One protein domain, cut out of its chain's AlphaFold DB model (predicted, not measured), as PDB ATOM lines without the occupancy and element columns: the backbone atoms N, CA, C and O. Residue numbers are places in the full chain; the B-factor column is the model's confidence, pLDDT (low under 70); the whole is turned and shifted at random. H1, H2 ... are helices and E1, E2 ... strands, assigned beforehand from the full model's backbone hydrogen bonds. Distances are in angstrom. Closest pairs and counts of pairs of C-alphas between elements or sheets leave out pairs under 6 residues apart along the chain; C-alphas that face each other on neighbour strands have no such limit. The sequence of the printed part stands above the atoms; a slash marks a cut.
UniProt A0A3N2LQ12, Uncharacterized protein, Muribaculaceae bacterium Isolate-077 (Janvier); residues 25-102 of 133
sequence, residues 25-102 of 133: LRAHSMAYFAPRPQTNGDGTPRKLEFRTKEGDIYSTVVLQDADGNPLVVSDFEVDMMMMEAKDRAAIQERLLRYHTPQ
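This is residues 25 to 102 of the 133 residues of an uncharacterized protein of Muribaculaceae bacterium Isolate-077 (Janvier) (UniProt A0A3N2LQ12). A two-stranded hairpin, E1 and E2, stands to one side of a short helix, H2, which lies in the middle of an open, loosely joined model. H1 meets the beginning of H2 at a corner, and H3 folds back after H2, its residues 93 to 99 sticking out together with the tail 100 to 102. The printed part has 78 residues, with three named helices and two named strands in the order H1, E1, E2, H2, H3; the sheet, E1 - E2, is antiparallel and the class is mixed, helices and strands. The whole is loose, with a radius of gyration of the C-alphas of 14.9 A and spans of 42 by 33 by 25 A.

Look first at E1, residues 47 to 51, and E2, residues 57 to 62, a hairpin of antiparallel strands at 161 degrees. N 48 and O 61, at 2.8 A, and N 58 and O 50, at 3.0 A, are within hydrogen-bond range. Next find H2, residues 75 to 82; its closest C-alphas to E1 are those of Met 82 and Phe 50, 7.2 A apart. H1, residues 25 to 33, touches H2 at a steep tilt of 52 degrees, the same way, closest at the C-alphas of Tyr 32 and Asp 75, 5.2 A. H3, residues 85 to 99, is close to H2 but not clearly touching: the closest C-alphas, of Met 80 and Arg 88, are 6.1 A apart. H3 and H2 run opposite ways at a shallow tilt of 32 degrees. H1 and H3 are apart. In H1, H2 and H3 every O i to N i+4 pair is within hydrogen-bond range.

Find C-alpha 47 at (-43.708, 24.162, -28.369), where E1 begins its 12.6 A; E2 spans 13.8 A. H1 begins at C-alpha 25, (-23.578, 15.017, -43.384), and measures 12.5 A; H2 measures 10.6 A. H3, 21.4 A long, ends at C-alpha 99, (-36.665, 7.210, -54.108).

The C-alphas of Asp 42 and Gln 102, the two farthest apart, are 45.0 A from each other. The links H1 to E1 and E2 to H2 are long; within them residues 36 to 37 pair antiparallel with 72 to 73. The printed part has no cut, and no printed residue has a pLDDT under 70.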
ATOM      1  N   LEU A  25     -22.312  14.847 -42.661       90.88
ATOM      2  CA  LEU A  25     -23.578  15.017 -43.384       90.88
ATOM      3  C   LEU A  25     -24.498  13.803 -43.223       90.88
ATOM      4  O   LEU A  25     -25.707  13.964 -43.061       90.88
ATOM      5  N   ARG A  26     -23.934  12.588 -43.240       90.50
ATOM      6  CA  ARG A  26     -24.695  11.361 -42.988       90.50
ATOM      7  C   ARG A  26     -25.254  11.348 -41.569       90.50
ATOM      8  O   ARG A  26     -26.444  11.107 -41.418       90.50
ATOM      9  N   ALA A  27     -24.432  11.628 -40.560       93.12
ATOM     10  CA  ALA A  27     -24.854  11.638 -39.163       93.12
ATOM     11  C   ALA A  27     -25.962  12.673 -38.911       93.12
ATOM     12  O   ALA A  27     -26.986  12.338 -38.322       93.12
ATOM     13  N   HIS A  28     -25.799  13.894 -39.430       93.38
ATOM     14  CA  HIS A  28     -26.817  14.940 -39.329       93.38
ATOM     15  C   HIS A  28     -28.121  14.534 -40.027       93.38
ATOM     16  O   HIS A  28     -29.199  14.669 -39.455       93.38
ATOM     17  N   SER A  29     -28.036  13.999 -41.250       92.56
ATOM     18  CA  SER A  29     -29.224  13.543 -41.985       92.56
ATOM     19  C   SER A  29     -29.934  12.411 -41.240       92.56
ATOM     20  O   SER A  29     -31.148  12.444 -41.094       92.56
ATOM     21  N   MET A  30     -29.188  11.433 -40.720       93.12
ATOM     22  CA  MET A  30     -29.761  10.338 -39.934       93.12
ATOM     23  C   MET A  30     -30.460  10.847 -38.673       93.12
ATOM     24  O   MET A  30     -31.564  10.401 -38.390       93.12
ATOM     25  N   ALA A  31     -29.853  11.790 -37.947       93.38
ATOM     26  CA  ALA A  31     -30.455  12.371 -36.750       93.38
ATOM     27  C   ALA A  31     -31.759  13.127 -37.058       93.38
ATOM     28  O   ALA A  31     -32.712  13.024 -36.295       93.38
ATOM     29  N   TYR A  32     -31.820  13.835 -38.190       93.12
ATOM     30  CA  TYR A  32     -32.998  14.598 -38.610       93.12
ATOM     31  C   TYR A  32     -34.225  13.715 -38.906       93.12
ATOM     32  O   TYR A  32     -35.354  14.079 -38.574       93.12
ATOM     33  N   PHE A  33     -34.008  12.536 -39.500       93.38
ATOM     34  CA  PHE A  33     -35.079  11.582 -39.819       93.38
ATOM     35  C   PHE A  33     -35.339  10.546 -38.714       93.38
ATOM     36  O   PHE A  33     -36.322   9.811 -38.790       93.38
ATOM     37  N   ALA A  34     -34.479  10.450 -37.699       92.81
ATOM     38  CA  ALA A  34     -34.656   9.504 -36.603       92.81
ATOM     39  C   ALA A  34     -35.646  10.042 -35.552       92.81
ATOM     40  O   ALA A  34     -35.600  11.230 -35.219       92.81
ATOM     41  N   PRO A  35     -36.507   9.184 -34.971       93.75
ATOM     42  CA  PRO A  35     -37.350   9.576 -33.849       93.75
ATOM     43  C   PRO A  35     -36.501   9.997 -32.647       93.75
ATOM     44  O   PRO A  35     -35.614   9.254 -32.216       93.75
ATOM     45  N   ARG A  36     -36.785  11.173 -32.083       89.62
ATOM     46  CA  ARG A  36     -36.132  11.660 -30.863       89.62
ATOM     47  C   ARG A  36     -37.119  12.416 -29.972       89.62
ATOM     48  O   ARG A  36     -38.086  12.969 -30.489       89.62
ATOM     49  N   PRO A  37     -36.892  12.467 -28.649       89.81
ATOM     50  CA  PRO A  37     -37.685  13.316 -27.769       89.81
ATOM     51  C   PRO A  37     -37.567  14.779 -28.206       89.81
ATOM     52  O   PRO A  37     -36.464  15.326 -28.299       89.81
ATOM     53  N   GLN A  38     -38.701  15.411 -28.498       87.25
ATOM     54  CA  GLN A  38     -38.745  16.813 -28.896       87.25
ATOM     55  C   GLN A  38     -38.740  17.709 -27.659       87.25
ATOM     56  O   GLN A  38     -39.785  18.024 -27.093       87.25
ATOM     57  N   THR A  39     -37.549  18.128 -27.241       87.81
ATOM     58  CA  THR A  39     -37.343  19.002 -26.080       87.81
ATOM     59  C   THR A  39     -36.831  20.380 -26.495       87.81
ATOM     60  O   THR A  39     -36.097  20.517 -27.474       87.81
ATOM     61  N   ASN A  40     -37.170  21.409 -25.721       82.81
ATOM     62  CA  ASN A  40     -36.500  22.710 -25.766       82.81
ATOM     63  C   ASN A  40     -35.125  22.634 -25.073       82.81
ATOM     64  O   ASN A  40     -34.793  21.625 -24.448       82.81
ATOM     65  N   GLY A  41     -34.344  23.721 -25.131       75.88
ATOM     66  CA  GLY A  41     -33.057  23.830 -24.423       75.88
ATOM     67  C   GLY A  41     -33.158  23.588 -22.909       75.88
ATOM     68  O   GLY A  41     -32.224  23.061 -22.315       75.88
ATOM     69  N   ASP A  42     -34.323  23.867 -22.322       78.25
ATOM     70  CA  ASP A  42     -34.613  23.672 -20.896       78.25
ATOM     71  C   ASP A  42     -35.132  22.257 -20.557       78.25
ATOM     72  O   ASP A  42     -35.568  22.006 -19.436       78.25
ATOM     73  N   GLY A  43     -35.167  21.332 -21.524       74.19
ATOM     74  CA  GLY A  43     -35.663  19.958 -21.339       74.19
ATOM     75  C   GLY A  43     -37.190  19.809 -21.331       74.19
ATOM     76  O   GLY A  43     -37.700  18.692 -21.311       74.19
ATOM     77  N   THR A  44     -37.936  20.915 -21.394       81.81
ATOM     78  CA  THR A  44     -39.404  20.906 -21.509       81.81
ATOM     79  C   THR A  44     -39.866  20.444 -22.897       81.81
ATOM     80  O   THR A  44     -39.122  20.638 -23.864       81.81
ATOM     81  N   PRO A  45     -41.082  19.874 -23.043       83.38
ATOM     82  CA  PRO A  45     -41.634  19.523 -24.348       83.38
ATOM     83  C   PRO A  45     -41.612  20.709 -25.319       83.38
ATOM     84  O   PRO A  45     -41.953  21.843 -24.960       83.38
ATOM     85  N   ARG A  46     -41.197  20.447 -26.562       83.56
ATOM     86  CA  ARG A  46     -41.088  21.467 -27.607       83.56
ATOM     87  C   ARG A  46     -42.458  22.078 -27.902       83.56
ATOM     88  O   ARG A  46     -43.454  21.369 -28.039       83.56
ATOM     89  N   LYS A  47     -42.499  23.407 -28.015       83.31
ATOM     90  CA  LYS A  47     -43.708  24.162 -28.369       83.31
ATOM     91  C   LYS A  47     -43.588  24.656 -29.805       83.31
ATOM     92  O   LYS A  47     -42.580  25.261 -30.162       83.31
ATOM     93  N   LEU A  48     -44.599  24.381 -30.619       81.94
ATOM     94  CA  LEU A  48     -44.720  24.889 -31.979       81.94
ATOM     95  C   LEU A  48     -45.650  26.095 -31.955       81.94
ATOM     96  O   LEU A  48     -46.829  25.963 -31.632       81.94
ATOM     97  N   GLU A  49     -45.107  27.262 -32.276       80.44
ATOM     98  CA  GLU A  49     -45.875  28.495 -32.419       80.44
ATOM     99  C   GLU A  49     -46.190  28.710 -33.895       80.44
ATOM    100  O   GLU A  49     -45.291  28.888 -34.719       80.44
ATOM    101  N   PHE A  50     -47.472  28.714 -34.228       77.75
ATOM    102  CA  PHE A  50     -47.938  29.043 -35.560       77.75
ATOM    103  C   PHE A  50     -48.275  30.528 -35.608       77.75
ATOM    104  O   PHE A  50     -49.102  31.025 -34.836       77.75
ATOM    105  N   ARG A  51     -47.605  31.239 -36.515       79.44
ATOM    106  CA  ARG A  51     -47.729  32.689 -36.675       79.44
ATOM    107  C   ARG A  51     -48.431  33.030 -37.979       79.44
ATOM    108  O   ARG A  51     -48.267  32.333 -38.981       79.44
ATOM    109  N   THR A  52     -49.221  34.094 -37.965       75.00
ATOM    110  CA  THR A  52     -49.782  34.683 -39.182       75.00
ATOM    111  C   THR A  52     -48.678  35.397 -39.967       75.00
ATOM    112  O   THR A  52     -47.566  35.604 -39.476       75.00
ATOM    113  N   LYS A  53     -48.979  35.817 -41.202       74.50
ATOM    114  CA  LYS A  53     -48.051  36.628 -42.016       74.50
ATOM    115  C   LYS A  53     -47.683  37.964 -41.352       74.50
ATOM    116  O   LYS A  53     -46.661  38.544 -41.694       74.50
ATOM    117  N   GLU A  54     -48.502  38.417 -40.408       76.38
ATOM    118  CA  GLU A  54     -48.351  39.664 -39.651       76.38
ATOM    119  C   GLU A  54     -47.581  39.460 -38.333       76.38
ATOM    120  O   GLU A  54     -47.256  40.427 -37.653       76.38
ATOM    121  N   GLY A  55     -47.205  38.216 -38.011       70.94
ATOM    122  CA  GLY A  55     -46.380  37.876 -36.851       70.94
ATOM    123  C   GLY A  55     -47.165  37.504 -35.593       70.94
ATOM    124  O   GLY A  55     -46.553  37.038 -34.631       70.94
ATOM    125  N   ASP A  56     -48.493  37.626 -35.612       78.56
ATOM    126  CA  ASP A  56     -49.347  37.254 -34.485       78.56
ATOM    127  C   ASP A  56     -49.429  35.733 -34.325       78.56
ATOM    128  O   ASP A  56     -49.634  34.990 -35.291       78.56
ATOM    129  N   ILE A  57     -49.275  35.252 -33.090       77.19
ATOM    130  CA  ILE A  57     -49.395  33.827 -32.755       77.19
ATOM    131  C   ILE A  57     -50.880  33.469 -32.720       77.19
ATOM    132  O   ILE A  57     -51.620  33.974 -31.879       77.19
ATOM    133  N   TYR A  58     -51.315  32.575 -33.608       74.12
ATOM    134  CA  TYR A  58     -52.714  32.137 -33.669       74.12
ATOM    135  C   TYR A  58     -52.932  30.732 -33.097       74.12
ATOM    136  O   TYR A  58     -54.053  30.385 -32.729       74.12
ATOM    137  N   SER A  59     -51.888  29.904 -33.022       75.56
ATOM    138  CA  SER A  59     -51.979  28.564 -32.444       75.56
ATOM    139  C   SER A  59     -50.653  28.151 -31.821       75.56
ATOM    140  O   SER A  59     -49.587  28.405 -32.383       75.56
ATOM    141  N   THR A  60     -50.733  27.486 -30.671       80.75
ATOM    142  CA  THR A  60     -49.583  26.891 -29.993       80.75
ATOM    143  C   THR A  60     -49.870  25.417 -29.773       80.75
ATOM    144  O   THR A  60     -50.830  25.068 -29.087       80.75
ATOM    145  N   VAL A  61     -49.028  24.551 -30.332       81.12
ATOM    146  CA  VAL A  61     -49.105  23.098 -30.135       81.12
ATOM    147  C   VAL A  61     -47.925  22.662 -29.280       81.12
ATOM    148  O   VAL A  61     -46.773  22.929 -29.618       81.12
ATOM    149  N   VAL A  62     -48.199  21.996 -28.159       81.75
ATOM    150  CA  VAL A  62     -47.164  21.393 -27.311       81.75
ATOM    151  C   VAL A  62     -46.965  19.948 -27.755       81.75
ATOM    152  O   VAL A  62     -47.921  19.177 -27.787       81.75
ATOM    153  N   LEU A  63     -45.732  19.583 -28.108       83.25
ATOM    154  CA  LEU A  63     -45.369  18.226 -28.515       83.25
ATOM    155  C   LEU A  63     -45.180  17.341 -27.281       83.25
ATOM    156  O   LEU A  63     -44.054  17.023 -26.898       83.25
ATOM    157  N   GLN A  64     -46.292  16.974 -26.649       85.88
ATOM    158  CA  GLN A  64     -46.332  16.089 -25.489       85.88
ATOM    159  C   GLN A  64     -47.176  14.843 -25.772       85.88
ATOM    160  O   GLN A  64     -48.121  14.894 -26.562       85.88
ATOM    161  N   ASP A  65     -46.824  13.732 -25.134       84.19
ATOM    162  CA  ASP A  65     -47.648  12.525 -25.109       84.19
ATOM    163  C   ASP A  65     -48.835  12.665 -24.127       84.19
ATOM    164  O   ASP A  65     -49.059  13.721 -23.525       84.19
ATOM    165  N   ALA A  66     -49.625  11.597 -23.984       81.56
ATOM    166  CA  ALA A  66     -50.763  11.561 -23.062       81.56
ATOM    167  C   ALA A  66     -50.351  11.685 -21.581       81.56
ATOM    168  O   ALA A  66     -51.159  12.121 -20.761       81.56
ATOM    169  N   ASP A  67     -49.101  11.348 -21.259       81.38
ATOM    170  CA  ASP A  67     -48.540  11.328 -19.909       81.38
ATOM    171  C   ASP A  67     -47.776  12.628 -19.570       81.38
ATOM    172  O   ASP A  67     -47.308  12.809 -18.445       81.38
ATOM    173  N   GLY A  68     -47.672  13.563 -20.523       78.50
ATOM    174  CA  GLY A  68     -46.986  14.849 -20.374       78.50
ATOM    175  C   GLY A  68     -45.481  14.815 -20.664       78.50
ATOM    176  O   GLY A  68     -44.808  15.832 -20.473       78.50
ATOM    177  N   ASN A  69     -44.937  13.694 -21.144       83.25
ATOM    178  CA  ASN A  69     -43.540  13.607 -21.566       83.25
ATOM    179  C   ASN A  69     -43.351  14.179 -22.981       83.25
ATOM    180  O   ASN A  69     -44.305  14.250 -23.762       83.25
ATOM    181  N   PRO A  70     -42.117  14.574 -23.356       85.88
ATOM    182  CA  PRO A  70     -41.818  15.030 -24.707       85.88
ATOM    183  C   PRO A  70     -42.163  13.969 -25.753       85.88
ATOM    184  O   PRO A  70     -41.716  12.823 -25.663       85.88
ATOM    185  N   LEU A  71     -42.907  14.371 -26.782       88.06
ATOM    186  CA  LEU A  71     -43.281  13.486 -27.877       88.06
ATOM    187  C   LEU A  71     -42.025  12.975 -28.597       88.06
ATOM    188  O   LEU A  71     -41.131  13.752 -28.954       88.06
ATOM    189  N   VAL A  72     -41.970  11.664 -28.827       89.19
ATOM    190  CA  VAL A  72     -40.900  11.026 -29.599       89.19
ATOM    191  C   VAL A  72     -41.300  11.033 -31.067       89.19
ATOM    192  O   VAL A  72     -42.105  10.219 -31.510       89.19
ATOM    193  N   VAL A  73     -40.748  11.982 -31.814       90.50
ATOM    194  CA  VAL A  73     -41.061  12.213 -33.228       90.50
ATOM    195  C   VAL A  73     -39.819  12.778 -33.921       90.50
ATOM    196  O   VAL A  73     -38.976  13.413 -33.276       90.50
ATOM    197  N   SER A  74     -39.638  12.501 -35.210       93.00
ATOM    198  CA  SER A  74     -38.480  13.011 -35.956       93.00
ATOM    199  C   SER A  74     -38.580  14.523 -36.194       93.00
ATOM    200  O   SER A  74     -39.672  15.093 -36.218       93.00
ATOM    201  N   ASP A  75     -37.442  15.188 -36.405       90.06
ATOM    202  CA  ASP A  75     -37.440  16.620 -36.739       90.06
ATOM    203  C   ASP A  75     -38.122  16.888 -38.077       90.06
ATOM    204  O   ASP A  75     -38.838  17.877 -38.222       90.06
ATOM    205  N   PHE A  76     -37.958  15.966 -39.026       91.50
ATOM    206  CA  PHE A  76     -38.651  16.014 -40.306       91.50
ATOM    207  C   PHE A  76     -40.173  16.078 -40.142       91.50
ATOM    208  O   PHE A  76     -40.829  16.923 -40.745       91.50
ATOM    209  N   GLU A  77     -40.749  15.199 -39.323       89.50
ATOM    210  CA  GLU A  77     -42.195  15.173 -39.090       89.50
ATOM    211  C   GLU A  77     -42.682  16.469 -38.436       89.50
ATOM    212  O   GLU A  77     -43.717  16.999 -38.841       89.50
ATOM    213  N   VAL A  78     -41.915  17.023 -37.492       89.31
ATOM    214  CA  VAL A  78     -42.220  18.324 -36.879       89.31
ATOM    215  C   VAL A  78     -42.220  19.440 -37.924       89.31
ATOM    216  O   VAL A  78     -43.180  20.208 -37.997       89.31
ATOM    217  N   ASP A  79     -41.200  19.507 -38.779       89.62
ATOM    218  CA  ASP A  79     -41.113  20.524 -39.831       89.62
ATOM    219  C   ASP A  79     -42.253  20.377 -40.858       89.62
ATOM    220  O   ASP A  79     -42.812  21.371 -41.326       89.62
ATOM    221  N   MET A  80     -42.674  19.143 -41.162       88.88
ATOM    222  CA  MET A  80     -43.846  18.873 -42.009       88.88
ATOM    223  C   MET A  80     -45.174  19.290 -41.357       88.88
ATOM    224  O   MET A  80     -46.126  19.619 -42.072       88.88
ATOM    225  N   MET A  81     -45.270  19.278 -40.025       84.50
ATOM    226  CA  MET A  81     -46.438  19.796 -39.300       84.50
ATOM    227  C   MET A  81     -46.473  21.326 -39.291       84.50
ATOM    228  O   MET A  81     -47.555  21.901 -39.374       84.50
ATOM    229  N   MET A  82     -45.309  21.980 -39.212       83.94
ATOM    230  CA  MET A  82     -45.206  23.446 -39.212       83.94
ATOM    231  C   MET A  82     -45.467  24.080 -40.583       83.94
ATOM    232  O   MET A  82     -45.758  25.272 -40.673       83.94
ATOM    233  N   MET A  83     -45.349  23.297 -41.653       85.88
ATOM    234  CA  MET A  83     -45.485  23.773 -43.022       85.88
ATOM    235  C   MET A  83     -46.944  23.819 -43.499       85.88
ATOM    236  O   MET A  83     -47.778  22.991 -43.123       85.88
ATOM    237  N   GLU A  84     -47.249  24.757 -44.399       86.94
ATOM    238  CA  GLU A  84     -48.544  24.800 -45.079       86.94
ATOM    239  C   GLU A  84     -48.758  23.535 -45.933       86.94
ATOM    240  O   GLU A  84     -47.828  22.980 -46.523       86.94
ATOM    241  N   ALA A  85     -50.011  23.084 -46.041       88.31
ATOM    242  CA  ALA A  85     -50.361  21.863 -46.767       88.31
ATOM    243  C   ALA A  85     -49.865  21.853 -48.226       88.31
ATOM    244  O   ALA A  85     -49.454  20.801 -48.719       88.31
ATOM    245  N   LYS A  86     -49.870  23.013 -48.897       89.75
ATOM    246  CA  LYS A  86     -49.391  23.163 -50.277       89.75
ATOM    247  C   LYS A  86     -47.895  22.872 -50.400       89.75
ATOM    248  O   LYS A  86     -47.488  22.097 -51.265       89.75
ATOM    249  N   ASP A  87     -47.091  23.467 -49.527       90.75
ATOM    250  CA  ASP A  87     -45.638  23.310 -49.556       90.75
ATOM    251  C   ASP A  87     -45.237  21.897 -49.121       90.75
ATOM    252  O   ASP A  87     -44.388  21.268 -49.758       90.75
ATOM    253  N   ARG A  88     -45.939  21.331 -48.128       91.38
ATOM    254  CA  ARG A  88     -45.777  19.930 -47.719       91.38
ATOM    255  C   ARG A  88     -46.009  18.965 -48.881       91.38
ATOM    256  O   ARG A  88     -45.189  18.074 -49.096       91.38
ATOM    257  N   ALA A  89     -47.086  19.147 -49.647       90.31
ATOM    258  CA  ALA A  89     -47.378  18.302 -50.807       90.31
ATOM    259  C   ALA A  89     -46.256  18.378 -51.857       90.31
ATOM    260  O   ALA A  89     -45.792  17.346 -52.342       90.31
ATOM    261  N   ALA A  90     -45.757  19.582 -52.147       92.06
ATOM    262  CA  ALA A  90     -44.669  19.778 -53.102       92.06
ATOM    263  C   ALA A  90     -43.342  19.145 -52.640       92.06
ATOM    264  O   ALA A  90     -42.608  18.573 -53.449       92.06
ATOM    265  N   ILE A  91     -43.008  19.230 -51.347       90.88
ATOM    266  CA  ILE A  91     -41.791  18.609 -50.797       90.88
ATOM    267  C   ILE A  91     -41.896  17.088 -50.816       90.88
ATOM    268  O   ILE A  91     -40.950  16.427 -51.245       90.88
ATOM    269  N   GLN A  92     -43.033  16.528 -50.398       89.38
ATOM    270  CA  GLN A  92     -43.236  15.081 -50.425       89.38
ATOM    271  C   GLN A  92     -43.193  14.529 -51.848       89.38
ATOM    272  O   GLN A  92     -42.568  13.497 -52.078       89.38
ATOM    273  N   GLU A  93     -43.758  15.243 -52.822       90.56
ATOM    274  CA  GLU A  93     -43.645  14.874 -54.232       90.56
ATOM    275  C   GLU A  93     -42.177  14.837 -54.692       90.56
ATOM    276  O   GLU A  93     -41.742  13.886 -55.345       90.56
ATOM    277  N   ARG A  94     -41.376  15.847 -54.329       90.12
ATOM    278  CA  ARG A  94     -39.941  15.874 -54.657       90.12
ATOM    279  C   ARG A  94     -39.190  14.730 -53.990       90.12
ATOM    280  O   ARG A  94     -38.385  14.086 -54.654       90.12
ATOM    281  N   LEU A  95     -39.463  14.462 -52.714       88.50
ATOM    282  CA  LEU A  95     -38.861  13.353 -51.977       88.50
ATOM    283  C   LEU A  95     -39.201  12.007 -52.632       88.50
ATOM    284  O   LEU A  95     -38.312  11.178 -52.821       88.50
ATOM    285  N   LEU A  96     -40.457  11.829 -53.054       88.19
ATOM    286  CA  LEU A  96     -40.917  10.637 -53.759       88.19
ATOM    287  C   LEU A  96     -40.100  10.417 -55.038       88.19
ATOM    288  O   LEU A  96     -39.549   9.339 -55.230       88.19
ATOM    289  N   ARG A  97     -39.908  11.458 -55.857       86.94
ATOM    290  CA  ARG A  97     -39.111  11.380 -57.098       86.94
ATOM    291  C   ARG A  97     -37.655  10.944 -56.885       86.94
ATOM    292  O   ARG A  97     -37.056  10.420 -57.820       86.94
ATOM    293  N   TYR A  98     -37.073  11.161 -55.702       85.25
ATOM    294  CA  TYR A  98     -35.710  10.707 -55.403       85.25
ATOM    295  C   TYR A  98     -35.623   9.212 -55.086       85.25
ATOM    296  O   TYR A  98     -34.589   8.606 -55.355       85.25
ATOM    297  N   HIS A  99     -36.673   8.620 -54.509       80.69
ATOM    298  CA  HIS A  99     -36.665   7.210 -54.108       80.69
ATOM    299  C   HIS A  99     -37.421   6.301 -55.087       80.69
ATOM    300  O   HIS A  99     -37.067   5.136 -55.252       80.69
ATOM    301  N   THR A 100     -38.449   6.810 -55.762       81.81
ATOM    302  CA  THR A 100     -39.187   6.069 -56.787       81.81
ATOM    303  C   THR A 100     -38.751   6.534 -58.173       81.81
ATOM    304  O   THR A 100     -38.898   7.724 -58.477       81.81
ATOM    305  N   PRO A 101     -38.250   5.634 -59.038       79.50
ATOM    306  CA  PRO A 101     -37.979   5.969 -60.428       79.50
ATOM    307  C   PRO A 101     -39.247   6.506 -61.094       79.50
ATOM    308  O   PRO A 101     -40.313   5.901 -60.986       79.50
ATOM    309  N   GLN A 102     -39.138   7.626 -61.807       72.31
ATOM    310  CA  GLN A 102     -40.227   8.057 -62.676       72.31
ATOM    311  C   GLN A 102     -40.377   7.018 -63.788       72.31
ATOM    312  O   GLN A 102     -39.415   6.760 -64.514       72.31
TER     313      GLN A 102